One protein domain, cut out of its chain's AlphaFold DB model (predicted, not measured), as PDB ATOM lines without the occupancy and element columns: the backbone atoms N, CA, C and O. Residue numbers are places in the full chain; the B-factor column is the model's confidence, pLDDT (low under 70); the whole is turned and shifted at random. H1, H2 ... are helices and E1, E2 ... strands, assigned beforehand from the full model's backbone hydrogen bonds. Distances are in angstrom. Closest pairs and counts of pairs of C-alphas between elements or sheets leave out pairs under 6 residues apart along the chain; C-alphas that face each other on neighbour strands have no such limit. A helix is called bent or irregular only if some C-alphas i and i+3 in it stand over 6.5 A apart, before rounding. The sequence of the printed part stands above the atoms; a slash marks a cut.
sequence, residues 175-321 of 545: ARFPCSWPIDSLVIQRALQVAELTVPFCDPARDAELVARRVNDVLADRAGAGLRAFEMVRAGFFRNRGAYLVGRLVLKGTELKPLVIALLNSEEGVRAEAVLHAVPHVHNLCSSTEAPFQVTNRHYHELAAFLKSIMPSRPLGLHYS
ATOM      1  N   ALA A 175     236.881 274.828 157.456       95.06
ATOM      2  CA  ALA A 175     236.852 275.014 156.019       95.06
ATOM      3  C   ALA A 175     237.512 276.352 155.686       95.06
ATOM      4  O   ALA A 175     237.231 277.367 156.327       95.06
ATOM      5  N   ARG A 176     238.400 276.353 154.692       95.62
ATOM      6  CA  ARG A 176     239.040 277.563 154.179       95.62
ATOM      7  C   ARG A 176     238.373 277.961 152.873       95.62
ATOM      8  O   ARG A 176     238.283 277.144 151.962       95.62
ATOM      9  N   PHE A 177     237.982 279.223 152.779       95.44
ATOM     10  CA  PHE A 177     237.384 279.813 151.592       95.44
ATOM     11  C   PHE A 177     238.323 280.905 151.072       95.44
ATOM     12  O   PHE A 177     238.364 281.994 151.650       95.44
ATOM     13  N   PRO A 178     239.148 280.616 150.047       95.19
ATOM     14  CA  PRO A 178     239.969 281.634 149.403       95.19
ATOM     15  C   PRO A 178     239.081 282.738 148.824       95.19
ATOM     16  O   PRO A 178     238.123 282.450 148.111       95.19
ATOM     17  N   CYS A 179     239.390 283.990 149.147       94.56
ATOM     18  CA  CYS A 179     238.655 285.148 148.645       94.56
ATOM     19  C   CYS A 179     239.502 286.419 148.767       94.56
ATOM     20  O   CYS A 179     240.316 286.551 149.684       94.56
ATOM     21  N   SER A 180     239.269 287.367 147.866       95.00
ATOM     22  CA  SER A 180     239.765 288.741 147.956       95.00
ATOM     23  C   SER A 180     238.694 289.665 148.540       95.00
ATOM     24  O   SER A 180     237.550 289.260 148.737       95.00
ATOM     25  N   TRP A 181     239.071 290.907 148.839       96.06
ATOM     26  CA  TRP A 181     238.114 291.977 149.118       96.06
ATOM     27  C   TRP A 181     237.787 292.727 147.812       96.06
ATOM     28  O   TRP A 181     238.725 293.001 147.059       96.06
ATOM     29  N   PRO A 182     236.519 293.086 147.544       96.69
ATOM     30  CA  PRO A 182     235.323 292.756 148.324       96.69
ATOM     31  C   PRO A 182     234.978 291.258 148.295       96.69
ATOM     32  O   PRO A 182     235.187 290.579 147.294       96.69
ATOM     33  N   ILE A 183     234.455 290.747 149.409       96.19
ATOM     34  CA  ILE A 183     233.977 289.368 149.542       96.19
ATOM     35  C   ILE A 183     232.675 289.218 148.758       96.19
ATOM     36  O   ILE A 183     231.716 289.946 149.016       96.19
ATOM     37  N   ASP A 184     232.645 288.240 147.858       96.56
ATOM     38  CA  ASP A 184     231.452 287.808 147.130       96.56
ATOM     39  C   ASP A 184     230.488 287.047 148.066       96.56
ATOM     40  O   ASP A 184     230.900 286.177 148.849       96.56
ATOM     41  N   SER A 185     229.194 287.375 147.994       97.31
ATOM     42  CA  SER A 185     228.147 286.765 148.819       97.31
ATOM     43  C   SER A 185     228.034 285.253 148.611       97.31
ATOM     44  O   SER A 185     227.769 284.538 149.575       97.31
ATOM     45  N   LEU A 186     228.345 284.713 147.430       97.00
ATOM     46  CA  LEU A 186     228.355 283.268 147.183       97.00
ATOM     47  C   LEU A 186     229.362 282.531 148.073       97.00
ATOM     48  O   LEU A 186     229.130 281.386 148.469       97.00
ATOM     49  N   VAL A 187     230.476 283.176 148.433       96.19
ATOM     50  CA  VAL A 187     231.459 282.575 149.344       96.19
ATOM     51  C   VAL A 187     230.877 282.484 150.756       96.19
ATOM     52  O   VAL A 187     230.997 281.443 151.405       96.19
ATOM     53  N   ILE A 188     230.177 283.528 151.210       97.19
ATOM     54  CA  ILE A 188     229.458 283.511 152.489       97.19
ATOM     55  C   ILE A 188     228.336 282.471 152.472       97.19
ATOM     56  O   ILE A 188     228.202 281.712 153.428       97.19
ATOM     57  N   GLN A 189     227.579 282.369 151.379       96.56
ATOM     58  CA  GLN A 189     226.494 281.401 151.244       96.56
ATOM     59  C   GLN A 189     226.997 279.959 151.408       96.56
ATOM     60  O   GLN A 189     226.374 279.162 152.111       96.56
ATOM     61  N   ARG A 190     228.169 279.631 150.843       95.56
ATOM     62  CA  ARG A 190     228.840 278.336 151.069       95.56
ATOM     63  C   ARG A 190     229.247 278.149 152.531       95.56
ATOM     64  O   ARG A 190     229.123 277.053 153.070       95.56
ATOM     65  N   ALA A 191     229.712 279.206 153.191       95.31
ATOM     66  CA  ALA A 191     230.095 279.152 154.598       95.31
ATOM     67  C   ALA A 191     228.915 278.976 155.557       95.31
ATOM     68  O   ALA A 191     229.098 278.385 156.617       95.31
ATOM     69  N   LEU A 192     227.708 279.420 155.189       96.50
ATOM     70  CA  LEU A 192     226.498 279.170 155.980       96.50
ATOM     71  C   LEU A 192     226.180 277.668 156.117       96.50
ATOM     72  O   LEU A 192     225.523 277.266 157.076       96.50
ATOM     73  N   GLN A 193     226.703 276.825 155.218       95.56
ATOM     74  CA  GLN A 193     226.445 275.380 155.194       95.56
ATOM     75  C   GLN A 193     227.350 274.554 156.125       95.56
ATOM     76  O   GLN A 193     227.092 273.373 156.334       95.56
ATOM     77  N   VAL A 194     228.392 275.136 156.733       94.69
ATOM     78  CA  VAL A 194     229.393 274.385 157.532       94.69
ATOM     79  C   VAL A 194     228.845 273.722 158.800       94.69
ATOM     80  O   VAL A 194     229.496 272.838 159.352       94.69
ATOM     81  N   ALA A 195     227.682 274.160 159.290       93.25
ATOM     82  CA  ALA A 195     226.996 273.526 160.415       93.25
ATOM     83  C   ALA A 195     226.134 272.320 159.995       93.25
ATOM     84  O   ALA A 195     225.601 271.625 160.866       93.25
ATOM     85  N   GLU A 196     226.005 272.066 158.686       95.56
ATOM     86  CA  GLU A 196     225.279 270.937 158.088       95.56
ATOM     87  C   GLU A 196     223.833 270.825 158.601       95.56
ATOM     88  O   GLU A 196     223.357 269.744 158.953       95.56
ATOM     89  N   LEU A 197     223.153 271.962 158.758       96.81
ATOM     90  CA  LEU A 197     221.770 271.999 159.229       96.81
ATOM     91  C   LEU A 197     220.853 271.355 158.183       96.81
ATOM     92  O   LEU A 197     220.992 271.623 156.995       96.81
ATOM     93  N   THR A 198     219.896 270.536 158.624       95.75
ATOM     94  CA  THR A 198     218.910 269.926 157.710       95.75
ATOM     95  C   THR A 198     217.673 270.800 157.492       95.75
ATOM     96  O   THR A 198     216.849 270.492 156.639       95.75
ATOM     97  N   VAL A 199     217.514 271.865 158.283       96.31
ATOM     98  CA  VAL A 199     216.419 272.838 158.156       96.31
ATOM     99  C   VAL A 199     216.843 273.914 157.157       96.31
ATOM    100  O   VAL A 199     217.974 274.400 157.262       96.31
ATOM    101  N   PRO A 200     215.975 274.302 156.206       95.75
ATOM    102  CA  PRO A 200     216.317 275.310 155.217       95.75
ATOM    103  C   PRO A 200     216.519 276.689 155.854       95.75
ATOM    104  O   PRO A 200     215.909 277.047 156.866       95.75
ATOM    105  N   PHE A 201     217.367 277.486 155.212       97.50
ATOM    106  CA  PHE A 201     217.411 278.925 155.442       97.50
ATOM    107  C   PHE A 201     216.208 279.585 154.766       97.50
ATOM    108  O   PHE A 201     215.799 279.133 153.698       97.50
ATOM    109  N   CYS A 202     215.677 280.663 155.351       96.50
ATOM    110  CA  CYS A 202     214.570 281.414 154.748       96.50
ATOM    111  C   CYS A 202     214.965 281.984 153.381       96.50
ATOM    112  O   CYS A 202     214.257 281.813 152.396       96.50
ATOM    113  N   ASP A 203     216.106 282.674 153.348       96.69
ATOM    114  CA  ASP A 203     216.676 283.281 152.150       96.69
ATOM    115  C   ASP A 203     218.210 283.323 152.296       96.69
ATOM    116  O   ASP A 203     218.788 284.324 152.737       96.69
ATOM    117  N   PRO A 204     218.906 282.214 151.982       96.00
ATOM    118  CA  PRO A 204     220.349 282.126 152.174       96.00
ATOM    119  C   PRO A 204     221.131 283.092 151.275       96.00
ATOM    120  O   PRO A 204     222.266 283.430 151.607       96.00
ATOM    121  N   ALA A 205     220.561 283.521 150.143       97.81
ATOM    122  CA  ALA A 205     221.206 284.467 149.239       97.81
ATOM    123  C   ALA A 205     221.195 285.878 149.842       97.81
ATOM    124  O   ALA A 205     222.248 286.514 149.937       97.81
ATOM    125  N   ARG A 206     220.034 286.328 150.333       97.75
ATOM    126  CA  ARG A 206     219.895 287.617 151.021       97.75
ATOM    127  C   ARG A 206     220.734 287.689 152.290       97.75
ATOM    128  O   ARG A 206     221.427 288.684 152.508       97.75
ATOM    129  N   ASP A 207     220.704 286.643 153.112       97.94
ATOM    130  CA  ASP A 207     221.510 286.573 154.333       97.94
ATOM    131  C   ASP A 207     223.004 286.682 154.008       97.94
ATOM    132  O   ASP A 207     223.735 287.460 154.627       97.94
ATOM    133  N   ALA A 208     223.460 285.955 152.988       98.19
ATOM    134  CA  ALA A 208     224.842 286.010 152.546       98.19
ATOM    135  C   ALA A 208     225.238 287.391 152.001       98.19
ATOM    136  O   ALA A 208     226.343 287.856 152.279       98.19
ATOM    137  N   GLU A 209     224.346 288.079 151.282       98.38
ATOM    138  CA  GLU A 209     224.561 289.450 150.810       98.38
ATOM    139  C   GLU A 209     224.677 290.447 151.972       98.38
ATOM    140  O   GLU A 209     225.565 291.300 151.978       98.38
ATOM    141  N   LEU A 210     223.807 290.352 152.982       98.25
ATOM    142  CA  LEU A 210     223.851 291.215 154.169       98.25
ATOM    143  C   LEU A 210     225.131 290.998 154.983       98.25
ATOM    144  O   LEU A 210     225.783 291.964 155.390       98.25
ATOM    145  N   VAL A 211     225.521 289.739 155.184       98.00
ATOM    146  CA  VAL A 211     226.768 289.389 155.870       98.00
ATOM    147  C   VAL A 211     227.979 289.875 155.070       98.00
ATOM    148  O   VAL A 211     228.858 290.512 155.647       98.00
ATOM    149  N   ALA A 212     228.025 289.631 153.755       97.50
ATOM    150  CA  ALA A 212     229.121 290.076 152.893       97.50
ATOM    151  C   ALA A 212     229.262 291.602 152.905       97.50
ATOM    152  O   ALA A 212     230.364 292.095 153.142       97.50
ATOM    153  N   ARG A 213     228.155 292.345 152.751       97.62
ATOM    154  CA  ARG A 213     228.131 293.813 152.875       97.62
ATOM    155  C   ARG A 213     228.730 294.264 154.200       97.62
ATOM    156  O   ARG A 213     229.734 294.966 154.203       97.62
ATOM    157  N   ARG A 214     228.212 293.754 155.323       96.25
ATOM    158  CA  ARG A 214     228.709 294.127 156.655       96.25
ATOM    159  C   ARG A 214     230.204 293.844 156.826       96.25
ATOM    160  O   ARG A 214     230.904 294.653 157.432       96.25
ATOM    161  N   VAL A 215     230.703 292.699 156.357       95.19
ATOM    162  CA  VAL A 215     232.133 292.365 156.467       95.19
ATOM    163  C   VAL A 215     232.980 293.248 155.548       95.19
ATOM    164  O   VAL A 215     234.053 293.689 155.959       95.19
ATOM    165  N   ASN A 216     232.499 293.543 154.341       96.56
ATOM    166  CA  ASN A 216     233.181 294.422 153.396       96.56
ATOM    167  C   ASN A 216     233.282 295.855 153.922       96.56
ATOM    168  O   ASN A 216     234.375 296.414 153.852       96.56
ATOM    169  N   ASP A 217     232.213 296.388 154.521       95.75
ATOM    170  CA  ASP A 217     232.194 297.709 155.161       95.75
ATOM    171  C   ASP A 217     233.243 297.795 156.277       95.75
ATOM    172  O   ASP A 217     234.020 298.738 156.359       95.75
ATOM    173  N   VAL A 218     233.339 296.751 157.106       92.69
ATOM    174  CA  VAL A 218     234.304 296.671 158.220       92.69
ATOM    175  C   VAL A 218     235.759 296.634 157.741       92.69
ATOM    176  O   VAL A 218     236.675 296.987 158.489       92.69
ATOM    177  N   LEU A 219     235.996 296.170 156.515       94.19
ATOM    178  CA  LEU A 219     237.322 296.122 155.904       94.19
ATOM    179  C   LEU A 219     237.607 297.319 154.980       94.19
ATOM    180  O   LEU A 219     238.761 297.480 154.567       94.19
ATOM    181  N   ALA A 220     236.603 298.148 154.674       94.94
ATOM    182  CA  ALA A 220     236.695 299.228 153.692       94.94
ATOM    183  C   ALA A 220     237.753 300.272 154.072       94.94
ATOM    184  O   ALA A 220     238.607 300.592 153.247       94.94
ATOM    185  N   ASP A 221     237.797 300.683 155.345       91.44
ATOM    186  CA  ASP A 221     238.757 301.669 155.875       91.44
ATOM    187  C   ASP A 221     240.230 301.279 155.661       91.44
ATOM    188  O   ASP A 221     241.130 302.114 155.734       91.44
ATOM    189  N   ARG A 222     240.507 299.992 155.422       90.81
ATOM    190  CA  ARG A 222     241.857 299.459 155.182       90.81
ATOM    191  C   ARG A 222     242.020 298.885 153.774       90.81
ATOM    192  O   ARG A 222     242.902 298.048 153.582       90.81
ATOM    193  N   ALA A 223     241.166 299.276 152.824       91.69
ATOM    194  CA  ALA A 223     241.139 298.758 151.453       91.69
ATOM    195  C   ALA A 223     241.194 297.216 151.414       91.69
ATOM    196  O   ALA A 223     242.037 296.605 150.752       91.69
ATOM    197  N   GLY A 224     240.368 296.570 152.245       89.00
ATOM    198  CA  GLY A 224     240.322 295.112 152.358       89.00
ATOM    199  C   GLY A 224     241.385 294.485 153.261       89.00
ATOM    200  O   GLY A 224     241.369 293.272 153.460       89.00
ATOM    201  N   ALA A 225     242.323 295.271 153.805       90.06
ATOM    202  CA  ALA A 225     243.418 294.832 154.678       90.06
ATOM    203  C   ALA A 225     244.250 293.653 154.114       90.06
ATOM    204  O   ALA A 225     244.863 292.885 154.861       90.06
ATOM    205  N   GLY A 226     244.266 293.499 152.786       94.31
ATOM    206  CA  GLY A 226     244.884 292.368 152.097       94.31
ATOM    207  C   GLY A 226     244.270 291.014 152.465       94.31
ATOM    208  O   GLY A 226     245.018 290.054 152.652       94.31
ATOM    209  N   LEU A 227     242.941 290.952 152.607       96.50
ATOM    210  CA  LEU A 227     242.170 289.721 152.785       96.50
ATOM    211  C   LEU A 227     242.592 288.644 151.775       96.50
ATOM    212  O   LEU A 227     242.684 288.906 150.577       96.50
ATOM    213  N   ARG A 228     242.845 287.434 152.282       95.75
ATOM    214  CA  ARG A 228     243.278 286.270 151.488       95.75
ATOM    215  C   ARG A 228     242.283 285.119 151.525       95.75
ATOM    216  O   ARG A 228     242.230 284.300 150.611       95.75
ATOM    217  N   ALA A 229     241.591 284.985 152.646       95.25
ATOM    218  CA  ALA A 229     240.600 283.953 152.878       95.25
ATOM    219  C   ALA A 229     239.771 284.324 154.103       95.25
ATOM    220  O   ALA A 229     240.208 285.110 154.949       95.25
ATOM    221  N   PHE A 230     238.644 283.654 154.272       94.06
ATOM    222  CA  PHE A 230     238.114 283.422 155.605       94.06
ATOM    223  C   PHE A 230     238.058 281.920 155.890       94.06
ATOM    224  O   PHE A 230     237.973 281.081 154.991       94.06
ATOM    225  N   GLU A 231     238.173 281.579 157.163       96.56
ATOM    226  CA  GLU A 231     238.207 280.213 157.668       96.56
ATOM    227  C   GLU A 231     237.068 280.042 158.666       96.56
ATOM    228  O   GLU A 231     236.959 280.821 159.610       96.56
ATOM    229  N   MET A 232     236.219 279.041 158.464       97.62
ATOM    230  CA  MET A 232     235.041 278.794 159.294       97.62
ATOM    231  C   MET A 232     235.107 277.387 159.874       97.62
ATOM    232  O   MET A 232     235.376 276.436 159.141       97.62
ATOM    233  N   VAL A 233     234.885 277.235 161.179       97.69
ATOM    234  CA  VAL A 233     234.891 275.917 161.826       97.69
ATOM    235  C   VAL A 233     233.814 275.027 161.196       97.69
ATOM    236  O   VAL A 233     232.687 275.467 160.978       97.69
ATOM    237  N   ARG A 234     234.158 273.766 160.911       95.88
ATOM    238  CA  ARG A 234     233.246 272.727 160.397       95.88
ATOM    239  C   ARG A 234     232.367 272.191 161.526       95.88
ATOM    240  O   ARG A 234     232.532 271.050 161.954       95.88
ATOM    241  N   ALA A 235     231.554 273.073 162.100       96.56
ATOM    242  CA  ALA A 235     230.575 272.768 163.134       96.56
ATOM    243  C   ALA A 235     229.647 273.956 163.389       96.56
ATOM    244  O   ALA A 235     230.035 275.117 163.254       96.56
ATOM    245  N   GLY A 236     228.455 273.652 163.897       97.19
ATOM    246  CA  GLY A 236     227.660 274.617 164.647       97.19
ATOM    247  C   GLY A 236     228.075 274.643 166.120       97.19
ATOM    248  O   GLY A 236     228.267 273.587 166.737       97.19
ATOM    249  N   PHE A 237     228.190 275.846 166.684       98.38
ATOM    250  CA  PHE A 237     228.279 276.079 168.124       98.38
ATOM    251  C   PHE A 237     226.868 276.375 168.631       98.38
ATOM    252  O   PHE A 237     226.311 277.417 168.306       98.38
ATOM    253  N   PHE A 238     226.273 275.482 169.415       97.94
ATOM    254  CA  PHE A 238     224.886 275.610 169.865       97.94
ATOM    255  C   PHE A 238     224.819 276.043 171.325       97.94
ATOM    256  O   PHE A 238     225.541 275.511 172.177       97.94
ATOM    257  N   ARG A 239     223.951 277.012 171.625       94.69
ATOM    258  CA  ARG A 239     223.672 277.448 172.996       94.69
ATOM    259  C   ARG A 239     222.293 278.080 173.104       94.69
ATOM    260  O   ARG A 239     221.978 279.024 172.382       94.69
ATOM    261  N   ASN A 240     221.519 277.636 174.093       90.88
ATOM    262  CA  ASN A 240     220.154 278.098 174.333       90.88
ATOM    263  C   ASN A 240     219.302 277.962 173.057       90.88
ATOM    264  O   ASN A 240     218.961 276.853 172.668       90.88
ATOM    265  N   ARG A 241     218.988 279.086 172.404       93.62
ATOM    266  CA  ARG A 241     218.168 279.155 171.184       93.62
ATOM    267  C   ARG A 241     218.979 279.398 169.910       93.62
ATOM    268  O   ARG A 241     218.420 279.338 168.825       93.62
ATOM    269  N   GLY A 242     220.264 279.726 170.044       95.81
ATOM    270  CA  GLY A 242     221.105 280.163 168.935       95.81
ATOM    271  C   GLY A 242     222.082 279.089 168.477       95.81
ATOM    272  O   GLY A 242     222.583 278.294 169.281       95.81
ATOM    273  N   ALA A 243     222.396 279.135 167.188       98.00
ATOM    274  CA  ALA A 243     223.564 278.487 166.614       98.00
ATOM    275  C   ALA A 243     224.558 279.565 166.170       98.00
ATOM    276  O   ALA A 243     224.166 280.650 165.754       98.00
ATOM    277  N   TYR A 244     225.850 279.291 166.276       98.50
ATOM    278  CA  TYR A 244     226.895 280.242 165.912       98.50
ATOM    279  C   TYR A 244     227.895 279.551 164.995       98.50
ATOM    280  O   TYR A 244     228.444 278.500 165.337       98.50
ATOM    281  N   LEU A 245     228.137 280.149 163.832       98.44
ATOM    282  CA  LEU A 245     229.222 279.759 162.940       98.44
ATOM    283  C   LEU A 245     230.445 280.572 163.343       98.44
ATOM    284  O   LEU A 245     230.426 281.797 163.239       98.44
ATOM    285  N   VAL A 246     231.473 279.911 163.868       98.38
ATOM    286  CA  VAL A 246     232.665 280.574 164.408       98.38
ATOM    287  C   VAL A 246     233.817 280.444 163.427       98.38
ATOM    288  O   VAL A 246     234.217 279.341 163.060       98.38
ATOM    289  N   GLY A 247     234.378 281.578 163.034       97.38
ATOM    290  CA  GLY A 247     235.422 281.663 162.028       97.38
ATOM    291  C   GLY A 247     236.380 282.827 162.248       97.38
ATOM    292  O   GLY A 247     236.377 283.500 163.287       97.38
ATOM    293  N   ARG A 248     237.230 283.050 161.248       96.81
ATOM    294  CA  ARG A 248     238.215 284.129 161.212       96.81
ATOM    295  C   ARG A 248     238.518 284.593 159.794       96.81
ATOM    296  O   ARG A 248     238.550 283.793 158.866       96.81
ATOM    297  N   LEU A 249     238.789 285.881 159.644       96.31
ATOM    298  CA  LEU A 249     239.352 286.486 158.443       96.31
ATOM    299  C   LEU A 249     240.873 286.322 158.475       96.31
ATOM    300  O   LEU A 249     241.503 286.629 159.491       96.31
ATOM    301  N   VAL A 250     241.451 285.867 157.366       96.12
ATOM    302  CA  VAL A 250     242.898 285.749 157.158       96.12
ATOM    303  C   VAL A 250     243.351 286.926 156.306       96.12
ATOM    304  O   VAL A 250     243.053 286.992 155.110       96.12
ATOM    305  N   LEU A 251     244.047 287.870 156.931       95.19
ATOM    306  CA  LEU A 251     244.477 289.121 156.309       95.19
ATOM    307  C   LEU A 251     245.956 289.051 155.891       95.19
ATOM    308  O   LEU A 251     246.591 287.995 155.943       95.19
ATOM    309  N   LYS A 252     246.518 290.176 155.435       91.75
ATOM    310  CA  LYS A 252     247.939 290.262 155.074       91.75
ATOM    311  C   LYS A 252     248.830 289.918 156.279       91.75
ATOM    312  O   LYS A 252     248.611 290.390 157.390       91.75
ATOM    313  N   GLY A 253     249.885 289.136 156.038       89.31
ATOM    314  CA  GLY A 253     250.811 288.701 157.086       89.31
ATOM    315  C   GLY A 253     250.212 287.592 157.953       89.31
ATOM    316  O   GLY A 253     249.727 286.595 157.424       89.31
ATOM    317  N   THR A 254     250.273 287.760 159.275       85.56
ATOM    318  CA  THR A 254     249.740 286.817 160.277       85.56
ATOM    319  C   THR A 254     248.502 287.358 161.005       85.56
ATOM    320  O   THR A 254     248.083 286.798 162.018       85.56
ATOM    321  N   GLU A 255     247.914 288.455 160.515       92.44
ATOM    322  CA  GLU A 255     246.746 289.083 161.135       92.44
ATOM    323  C   GLU A 255     245.495 288.211 160.938       92.44
ATOM    324  O   GLU A 255     245.080 287.910 159.814       92.44
ATOM    325  N   LEU A 256     244.884 287.827 162.060       94.38
ATOM    326  CA  LEU A 256     243.622 287.098 162.120       94.38
ATOM    327  C   LEU A 256     242.584 287.964 162.832       94.38
ATOM    328  O   LEU A 256     242.838 288.464 163.930       94.38
ATOM    329  N   LYS A 257     241.397 288.106 162.239       94.56
ATOM    330  CA  LYS A 257     240.252 288.764 162.889       94.56
ATOM    331  C   LYS A 257     239.106 287.781 163.074       94.56
ATOM    332  O   LYS A 257     238.857 287.010 162.154       94.56
ATOM    333  N   PRO A 258     238.395 287.782 164.211       96.88
ATOM    334  CA  PRO A 258     237.228 286.926 164.367       96.88
ATOM    335  C   PRO A 258     236.156 287.242 163.323       96.88
ATOM    336  O   PRO A 258     235.998 288.390 162.916       96.88
ATOM    337  N   LEU A 259     235.382 286.226 162.964       96.94
ATOM    338  CA  LEU A 259     234.120 286.362 162.253       96.94
ATOM    339  C   LEU A 259     233.155 285.327 162.822       96.94
ATOM    340  O   LEU A 259     233.378 284.133 162.664       96.94
ATOM    341  N   VAL A 260     232.100 285.769 163.496       98.38
ATOM    342  CA  VAL A 260     231.047 284.884 163.999       98.38
ATOM    343  C   VAL A 260     229.722 285.285 163.379       98.38
ATOM    344  O   VAL A 260     229.357 286.455 163.448       98.38
ATOM    345  N   ILE A 261     229.002 284.320 162.814       98.44
ATOM    346  CA  ILE A 261     227.649 284.513 162.287       98.44
ATOM    347  C   ILE A 261     226.682 283.852 163.266       98.44
ATOM    348  O   ILE A 261     226.761 282.646 163.500       98.44
ATOM    349  N   ALA A 262     225.810 284.647 163.880       98.31
ATOM    350  CA  ALA A 262     224.758 284.154 164.757       98.31
ATOM    351  C   ALA A 262     223.538 283.772 163.919       98.31
ATOM    352  O   ALA A 262     223.063 284.570 163.115       98.31
ATOM    353  N   LEU A 263     223.041 282.559 164.131       98.44
ATOM    354  CA  LEU A 263     221.880 282.002 163.462       98.44
ATOM    355  C   LEU A 263     220.735 281.815 164.456       98.44
ATOM    356  O   LEU A 263     220.939 281.316 165.570       98.44
ATOM    357  N   LEU A 264     219.528 282.156 164.019       97.62
ATOM    358  CA  LEU A 264     218.276 281.843 164.703       97.62
ATOM    359  C   LEU A 264     217.400 280.980 163.799       97.62
ATOM    360  O   LEU A 264     217.520 281.037 162.578       97.62
ATOM    361  N   ASN A 265     216.540 280.169 164.407       97.81
ATOM    362  CA  ASN A 265     215.588 279.319 163.698       97.81
ATOM    363  C   ASN A 265     214.165 279.686 164.131       97.81
ATOM    364  O   ASN A 265     213.854 279.633 165.324       97.81
ATOM    365  N   SER A 266     213.320 280.062 163.173       95.88
ATOM    366  CA  SER A 266     211.903 280.385 163.376       95.88
ATOM    367  C   SER A 266     211.010 279.447 162.554       95.88
ATOM    368  O   SER A 266     211.484 278.490 161.948       95.88
ATOM    369  N   GLU A 267     209.698 279.685 162.552       94.62
ATOM    370  CA  GLU A 267     208.762 278.941 161.691       94.62
ATOM    371  C   GLU A 267     209.083 279.086 160.203       94.62
ATOM    372  O   GLU A 267     208.882 278.147 159.441       94.62
ATOM    373  N   GLU A 268     209.634 280.231 159.810       94.69
ATOM    374  CA  GLU A 268     209.975 280.534 158.421       94.69
ATOM    375  C   GLU A 268     211.302 279.882 157.987       94.69
ATOM    376  O   GLU A 268     211.606 279.851 156.796       94.69
ATOM    377  N   GLY A 269     212.105 279.375 158.934       96.12
ATOM    378  CA  GLY A 269     213.409 278.752 158.695       96.12
ATOM    379  C   GLY A 269     214.571 279.443 159.415       96.12
ATOM    380  O   GLY A 269     214.393 280.261 160.323       96.12
ATOM    381  N   VAL A 270     215.794 279.083 159.017       98.25
ATOM    382  CA  VAL A 270     217.034 279.612 159.607       98.25
ATOM    383  C   VAL A 270     217.403 280.964 158.994       98.25
ATOM    384  O   VAL A 270     217.293 281.148 157.781       98.25
ATOM    385  N   ARG A 271     217.878 281.897 159.827       97.94
ATOM    386  CA  ARG A 271     218.357 283.225 159.411       97.94
ATOM    387  C   ARG A 271     219.689 283.584 160.041       97.94
ATOM    388  O   ARG A 271     219.920 283.270 161.211       97.94
ATOM    389  N   ALA A 272     220.529 284.293 159.294       97.81
ATOM    390  CA  ALA A 272     221.704 284.977 159.820       97.81
ATOM    391  C   ALA A 272     221.303 286.306 160.480       97.81
ATOM    392  O   ALA A 272     221.095 287.318 159.819       97.81
ATOM    393  N   GLU A 273     221.225 286.303 161.809       96.50
ATOM    394  CA  GLU A 273     220.711 287.431 162.594       96.50
ATOM    395  C   GLU A 273     221.771 288.513 162.836       96.50
ATOM    396  O   GLU A 273     221.484 289.708 162.867       96.50
ATOM    397  N   ALA A 274     223.023 288.102 163.057       96.62
ATOM    398  CA  ALA A 274     224.087 289.032 163.413       96.62
ATOM    399  C   ALA A 274     225.471 288.541 162.995       96.62
ATOM    400  O   ALA A 274     225.749 287.341 162.958       96.62
ATOM    401  N   VAL A 275     226.373 289.499 162.777       97.19
ATOM    402  CA  VAL A 275     227.796 289.259 162.521       97.19
ATOM    403  C   VAL A 275     228.626 289.916 163.618       97.19
ATOM    404  O   VAL A 275     228.514 291.116 163.865       97.19
ATOM    405  N   LEU A 276     229.498 289.142 164.265       96.88
ATOM    406  CA  LEU A 276     230.462 289.637 165.241       96.88
ATOM    407  C   LEU A 276     231.867 289.511 164.653       96.88
ATOM    408  O   LEU A 276     232.375 288.407 164.469       96.88
ATOM    409  N   HIS A 277     232.521 290.643 164.411       94.12
ATOM    410  CA  HIS A 277     233.896 290.689 163.891       94.12
ATOM    411  C   HIS A 277     234.914 291.236 164.904       94.12
ATOM    412  O   HIS A 277     236.118 291.279 164.654       94.12
ATOM    413  N   ALA A 278     234.437 291.757 166.038       93.56
ATOM    414  CA  ALA A 278     235.268 292.431 167.023       93.56
ATOM    415  C   ALA A 278     235.668 291.455 168.132       93.56
ATOM    416  O   ALA A 278     234.813 290.807 168.741       93.56
ATOM    417  N   VAL A 279     236.966 291.400 168.444       93.62
ATOM    418  CA  VAL A 279     237.523 290.554 169.515       93.62
ATOM    419  C   VAL A 279     236.782 290.728 170.855       93.62
ATOM    420  O   VAL A 279     236.457 289.706 171.458       93.62
ATOM    421  N   PRO A 280     236.428 291.951 171.316       92.06
ATOM    422  CA  PRO A 280     235.640 292.123 172.541       92.06
ATOM    423  C   PRO A 280     234.275 291.422 172.503       92.06
ATOM    424  O   PRO A 280     233.872 290.797 173.484       92.06
ATOM    425  N   HIS A 281     233.567 291.480 171.368       93.00
ATOM    426  CA  HIS A 281     232.244 290.867 171.223       93.00
ATOM    427  C   HIS A 281     232.341 289.339 171.242       93.00
ATOM    428  O   HIS A 281     231.555 288.682 171.921       93.00
ATOM    429  N   VAL A 282     233.350 288.771 170.574       95.00
ATOM    430  CA  VAL A 282     233.594 287.321 170.602       95.00
ATOM    431  C   VAL A 282     234.050 286.855 171.984       95.00
ATOM    432  O   VAL A 282     233.576 285.831 172.469       95.00
ATOM    433  N   HIS A 283     234.883 287.632 172.685       92.50
ATOM    434  CA  HIS A 283     235.231 287.353 174.081       92.50
ATOM    435  C   HIS A 283     233.999 287.294 174.989       92.50
ATOM    436  O   HIS A 283     233.926 286.411 175.843       92.50
ATOM    437  N   ASN A 284     233.049 288.215 174.803       89.00
ATOM    438  CA  ASN A 284     231.797 288.228 175.555       89.00
ATOM    439  C   ASN A 284     230.926 287.017 175.207       89.00
ATOM    440  O   ASN A 284     230.435 286.354 176.117       89.00
ATOM    441  N   LEU A 285     230.799 286.686 173.918       92.12
ATOM    442  CA  LEU A 285     230.062 285.511 173.455       92.12
ATOM    443  C   LEU A 285     230.634 284.212 174.051       92.12
ATOM    444  O   LEU A 285     229.880 283.342 174.485       92.12
ATOM    445  N   CYS A 286     231.959 284.095 174.104       91.94
ATOM    446  CA  CYS A 286     232.682 282.943 174.639       91.94
ATOM    447  C   CYS A 286     232.999 283.067 176.140       91.94
ATOM    448  O   CYS A 286     233.848 282.324 176.645       91.94
ATOM    449  N   SER A 287     232.400 284.018 176.862       87.12
ATOM    450  CA  SER A 287     232.679 284.241 178.285       87.12
ATOM    451  C   SER A 287     232.459 282.964 179.099       87.12
ATOM    452  O   SER A 287     231.522 282.215 178.842       87.12
ATOM    453  N   SER A 288     233.314 282.708 180.098       79.56
ATOM    454  CA  SER A 288     233.071 281.610 181.050       79.56
ATOM    455  C   SER A 288     231.811 281.844 181.887       79.56
ATOM    456  O   SER A 288     231.276 280.917 182.471       79.56
ATOM    457  N   THR A 289     231.299 283.072 181.914       83.12
ATOM    458  CA  THR A 289     230.058 283.445 182.603       83.12
ATOM    459  C   THR A 289     228.794 283.069 181.825       83.12
ATOM    460  O   THR A 289     227.688 283.288 182.305       83.12
ATOM    461  N   GLU A 290     228.941 282.496 180.635       85.25
ATOM    462  CA  GLU A 290     227.843 281.939 179.851       85.25
ATOM    463  C   GLU A 290     227.817 280.413 179.972       85.25
ATOM    464  O   GLU A 290     228.812 279.785 180.345       85.25
ATOM    465  N   ALA A 291     226.694 279.806 179.585       84.88
ATOM    466  CA  ALA A 291     226.664 278.370 179.336       84.88
ATOM    467  C   ALA A 291     227.696 277.998 178.244       84.88
ATOM    468  O   ALA A 291     227.913 278.775 177.300       84.88
ATOM    469  N   PRO A 292     228.333 276.820 178.349       92.00
ATOM    470  CA  PRO A 292     229.292 276.368 177.355       92.00
ATOM    471  C   PRO A 292     228.567 276.061 176.044       92.00
ATOM    472  O   PRO A 292     227.407 275.643 176.037       92.00
ATOM    473  N   PHE A 293     229.266 276.228 174.929       95.88
ATOM    474  CA  PHE A 293     228.773 275.761 173.645       95.88
ATOM    475  C   PHE A 293     228.768 274.236 173.586       95.88
ATOM    476  O   PHE A 293     229.690 273.567 174.060       95.88
ATOM    477  N   GLN A 294     227.737 273.697 172.947       97.25
ATOM    478  CA  GLN A 294     227.720 272.330 172.446       97.25
ATOM    479  C   GLN A 294     228.164 272.399 170.985       97.25
ATOM    480  O   GLN A 294     227.477 272.991 170.156       97.25
ATOM    481  N   VAL A 295     229.368 271.901 170.696       97.69
ATOM    482  CA  VAL A 295     230.016 272.055 169.386       97.69
ATOM    483  C   VAL A 295     230.032 270.718 168.672       97.69
ATOM    484  O   VAL A 295     230.556 269.742 169.197       97.69
ATOM    485  N   THR A 296     229.481 270.683 167.465       95.94
ATOM    486  CA  THR A 296     229.342 269.469 166.640       95.94
ATOM    487  C   THR A 296     230.657 269.055 165.967       95.94
ATOM    488  O   THR A 296     230.733 268.876 164.759       95.94
ATOM    489  N   ASN A 297     231.725 268.924 166.757       94.44
ATOM    490  CA  ASN A 297     233.045 268.482 166.315       94.44
ATOM    491  C   ASN A 297     233.750 267.732 167.455       94.44
ATOM    492  O   ASN A 297     233.674 268.142 168.614       94.44
ATOM    493  N   ARG A 298     234.434 266.631 167.132       92.12
ATOM    494  CA  ARG A 298     235.103 265.777 168.127       92.12
ATOM    495  C   ARG A 298     236.477 266.307 168.551       92.12
ATOM    496  O   ARG A 298     236.947 265.959 169.627       92.12
ATOM    497  N   HIS A 299     237.091 267.178 167.754       93.38
ATOM    498  CA  HIS A 299     238.474 267.614 167.925       93.38
ATOM    499  C   HIS A 299     238.609 268.817 168.879       93.38
ATOM    500  O   HIS A 299     238.857 269.955 168.467       93.38
ATOM    501  N   TYR A 300     238.387 268.593 170.176       93.44
ATOM    502  CA  TYR A 300     238.315 269.661 171.178       93.44
ATOM    503  C   TYR A 300     239.631 270.426 171.402       93.44
ATOM    504  O   TYR A 300     239.576 271.610 171.747       93.44
ATOM    505  N   HIS A 301     240.803 269.830 171.159       92.88
ATOM    506  CA  HIS A 301     242.086 270.546 171.234       92.88
ATOM    507  C   HIS A 301     242.242 271.570 170.112       92.88
ATOM    508  O   HIS A 301     242.575 272.732 170.353       92.88
ATOM    509  N   GLU A 302     241.963 271.155 168.884       94.12
ATOM    510  CA  GLU A 302     242.053 271.977 167.688       94.12
ATOM    511  C   GLU A 302     240.995 273.083 167.709       94.12
ATOM    512  O   GLU A 302     241.290 274.218 167.335       94.12
ATOM    513  N   LEU A 303     239.793 272.794 168.221       95.19
ATOM    514  CA  LEU A 303     238.776 273.808 168.496       95.19
ATOM    515  C   LEU A 303     239.261 274.836 169.525       95.19
ATOM    516  O   LEU A 303     239.126 276.041 169.302       95.19
ATOM    517  N   ALA A 304     239.848 274.393 170.644       94.62
ATOM    518  CA  ALA A 304     240.384 275.300 171.655       94.62
ATOM    519  C   ALA A 304     241.519 276.174 171.091       94.62
ATOM    520  O   ALA A 304     241.560 277.381 171.350       94.62
ATOM    521  N   ALA A 305     242.395 275.602 170.260       93.62
ATOM    522  CA  ALA A 305     243.440 276.330 169.546       93.62
ATOM    523  C   ALA A 305     242.866 277.326 168.523       93.62
ATOM    524  O   ALA A 305     243.356 278.454 168.405       93.62
ATOM    525  N   PHE A 306     241.800 276.955 167.805       95.75
ATOM    526  CA  PHE A 306     241.109 277.854 166.883       95.75
ATOM    527  C   PHE A 306     240.521 279.054 167.632       95.75
ATOM    528  O   PHE A 306     240.787 280.200 167.267       95.75
ATOM    529  N   LEU A 307     239.810 278.816 168.739       95.81
ATOM    530  CA  LEU A 307     239.274 279.883 169.589       95.81
ATOM    531  C   LEU A 307     240.388 280.779 170.156       95.81
ATOM    532  O   LEU A 307     240.240 282.002 170.172       95.81
ATOM    533  N   LYS A 308     241.533 280.199 170.544       94.56
ATOM    534  CA  LYS A 308     242.721 280.951 170.983       94.56
ATOM    535  C   LYS A 308     243.256 281.881 169.901       94.56
ATOM    536  O   LYS A 308     243.683 282.987 170.220       94.56
ATOM    537  N   SER A 309     243.207 281.474 168.636       94.38
ATOM    538  CA  SER A 309     243.700 282.300 167.528       94.38
ATOM    539  C   SER A 309     242.891 283.585 167.315       94.38
ATOM    540  O   SER A 309     243.460 284.605 166.940       94.38
ATOM    541  N   ILE A 310     241.584 283.559 167.605       94.69
ATOM    542  CA  ILE A 310     240.688 284.721 167.470       94.69
ATOM    543  C   ILE A 310     240.500 285.499 168.779       94.69
ATOM    544  O   ILE A 310     239.976 286.613 168.780       94.69
ATOM    545  N   MET A 311     240.939 284.924 169.901       94.19
ATOM    546  CA  MET A 311     240.928 285.522 171.237       94.19
ATOM    547  C   MET A 311     242.302 285.353 171.914       94.19
ATOM    548  O   MET A 311     242.403 284.748 172.985       94.19
ATOM    549  N   PRO A 312     243.393 285.905 171.348       90.75
ATOM    550  CA  PRO A 312     244.762 285.593 171.775       90.75
ATOM    551  C   PRO A 312     245.072 285.991 173.223       90.75
ATOM    552  O   PRO A 312     245.970 285.424 173.840       90.75
ATOM    553  N   SER A 313     244.312 286.920 173.803       89.69
ATOM    554  CA  SER A 313     244.468 287.331 175.206       89.69
ATOM    555  C   SER A 313     243.716 286.464 176.217       89.69
ATOM    556  O   SER A 313     243.871 286.639 177.428       89.69
ATOM    557  N   ARG A 314     242.874 285.540 175.746       91.12
ATOM    558  CA  ARG A 314     242.230 284.552 176.603       91.12
ATOM    559  C   ARG A 314     243.179 283.370 176.804       91.12
ATOM    560  O   ARG A 314     243.738 282.883 175.821       91.12
ATOM    561  N   PRO A 315     243.410 282.908 178.039       91.12
ATOM    562  CA  PRO A 315     244.181 281.692 178.278       91.12
ATOM    563  C   PRO A 315     243.597 280.479 177.545       91.12
ATOM    564  O   PRO A 315     242.378 280.380 177.394       91.12
ATOM    565  N   LEU A 316     244.459 279.559 177.105       91.06
ATOM    566  CA  LEU A 316     244.034 278.385 176.342       91.06
ATOM    567  C   LEU A 316     243.154 277.470 177.195       91.06
ATOM    568  O   LEU A 316     242.135 276.980 176.709       91.06
ATOM    569  N   GLY A 317     243.495 277.310 178.477       90.75
ATOM    570  CA  GLY A 317     242.720 276.511 179.427       90.75
ATOM    571  C   GLY A 317     241.233 276.884 179.454       90.75
ATOM    572  O   GLY A 317     240.375 276.004 179.502       90.75
ATOM    573  N   LEU A 318     240.904 278.174 179.311       92.50
ATOM    574  CA  LEU A 318     239.527 278.684 179.314       92.50
ATOM    575  C   LEU A 318     238.778 278.529 177.983       92.50
ATOM    576  O   LEU A 318     237.604 278.899 177.922       92.50
ATOM    577  N   HIS A 319     239.420 278.057 176.912       94.75
ATOM    578  CA  HIS A 319     238.720 277.705 175.674       94.75
ATOM    579  C   HIS A 319     238.099 276.313 175.751       94.75
ATOM    580  O   HIS A 319     237.012 276.121 175.219       94.75
ATOM    581  N   TYR A 320     238.712 275.382 176.486       94.62
ATOM    582  CA  TYR A 320     238.116 274.068 176.742       94.62
ATOM    583  C   TYR A 320     236.789 274.178 177.498       94.62
ATOM    584  O   TYR A 320     235.816 273.524 177.128       94.62
ATOM    585  N   SER A 321     236.697 275.063 178.497       92.19
ATOM    586  CA  SER A 321     235.426 275.317 179.188       92.19
ATOM    587  C   SER A 321     234.389 275.981 178.280       92.19
ATOM    588  O   SER A 321     233.220 275.616 178.348       92.19
TER     589      SER A 321
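AT A GLANCE: This is residues 175 to 321 of the 545 residues of the protein "Bifunctional isocitrate dehydrogenase kinase/phosphatase" of Gammaproteobacteria bacterium (UniProt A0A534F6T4). A strongly twisted, branched antiparallel sheet of six strands makes the middle, with the long E4 and E5 running through it. H2 packs on one face, joined by H1, and H5 packs on the opposite face, with H6 on H5 and the short H4 over E5. The printed part has 147 residues with six named helices and six named strands, in the order E1 H1 H2 H3 E2 E3 E4 E5 E6 H4 H5 H6, a mixed class of helices and strands. It is compact, with a radius of gyration of the C-alphas of 14.6 A and spans of 42 by 36 by 23 A.

IN THESE COORDINATES: E1, residues 175 to 178, begins at C-alpha 175 (236.852, 275.014, 156.019). H1 is residues 185 to 195, 17.6 A long, and H2 is residues 204 to 220, 23.7 A long. H3 is residues 223 to 226, E2 229 to 233 and E3 237 to 239. E4 is residues 242 to 250, 25.4 A long; E5, residues 256 to 266, runs 32.4 A from C-alpha 256 (243.622, 287.098, 162.120); E6 is residues 269 to 276, 21.3 A long. H4 is residues 279 to 285, H5 is residues 300 to 310, 15.7 A long, and H6, residues 317 to 321, ends at C-alpha 321 (235.426, 275.317, 179.188). H1 and H3 are irregular: C-alphas 192 and 195 are 7.2 A apart, and C-alphas 223 and 226 are 7.4 A apart.

HOW THE PARTS SIT: E1 and E2 are antiparallel neighbours, with N 175 and O 232 2.8 A apart, within hydrogen-bond range. On the other side of E2 is E4, with N 231 and O 248 at 2.8 A. E3, E4, E5 and E6 form a meander, each strand the antiparallel neighbour of the one before, and three hairpins: N 244 and O 237 are at 2.8 A, N 247 and O 259 at 2.8 A, N 262 and O 274 at 2.8 A. E2 and E3 lie on one side of E4, E5 on the other side. H1 is on the sheet and touches H2, closest at the C-alphas of Ser 185 and Glu 209, 4.9 A. H2 lies over E5 and E6 at a height over the sheet of 9.1 A. H5, on the opposite face from H2, has a height of 10.6 A; its C-alpha 310 is 5.1 A from that of Pro 258, the closest C-alphas of H5 and E5. H4 lies over E5 at 8.9 A. H5 touches H6, closest at the C-alphas of Ala 304 and His 319, 5.0 A. H3 is not on the sheet. Every O i to N i+4 pair is within hydrogen-bond range in H2, H4 and H5; H1 has 4 of 7, H6 0 of 1 with 1 of 2 O i to N i+3 pairs, and H3 is too short for an O i to N i+4 pair, with 0 of 1 O i to N i+3 pairs.

THE WHOLE: The C-alphas farthest apart are those of Gly 253 and Glu 267, 43.4 A. The printed part has no cut. The link from H4 to H5, 14 residues, is long; its residues 294 to 295 pair antiparallel with residues 237 to 238 of E3. Mean pLDDT of the printed part is 94.8, and no printed residue is under 70.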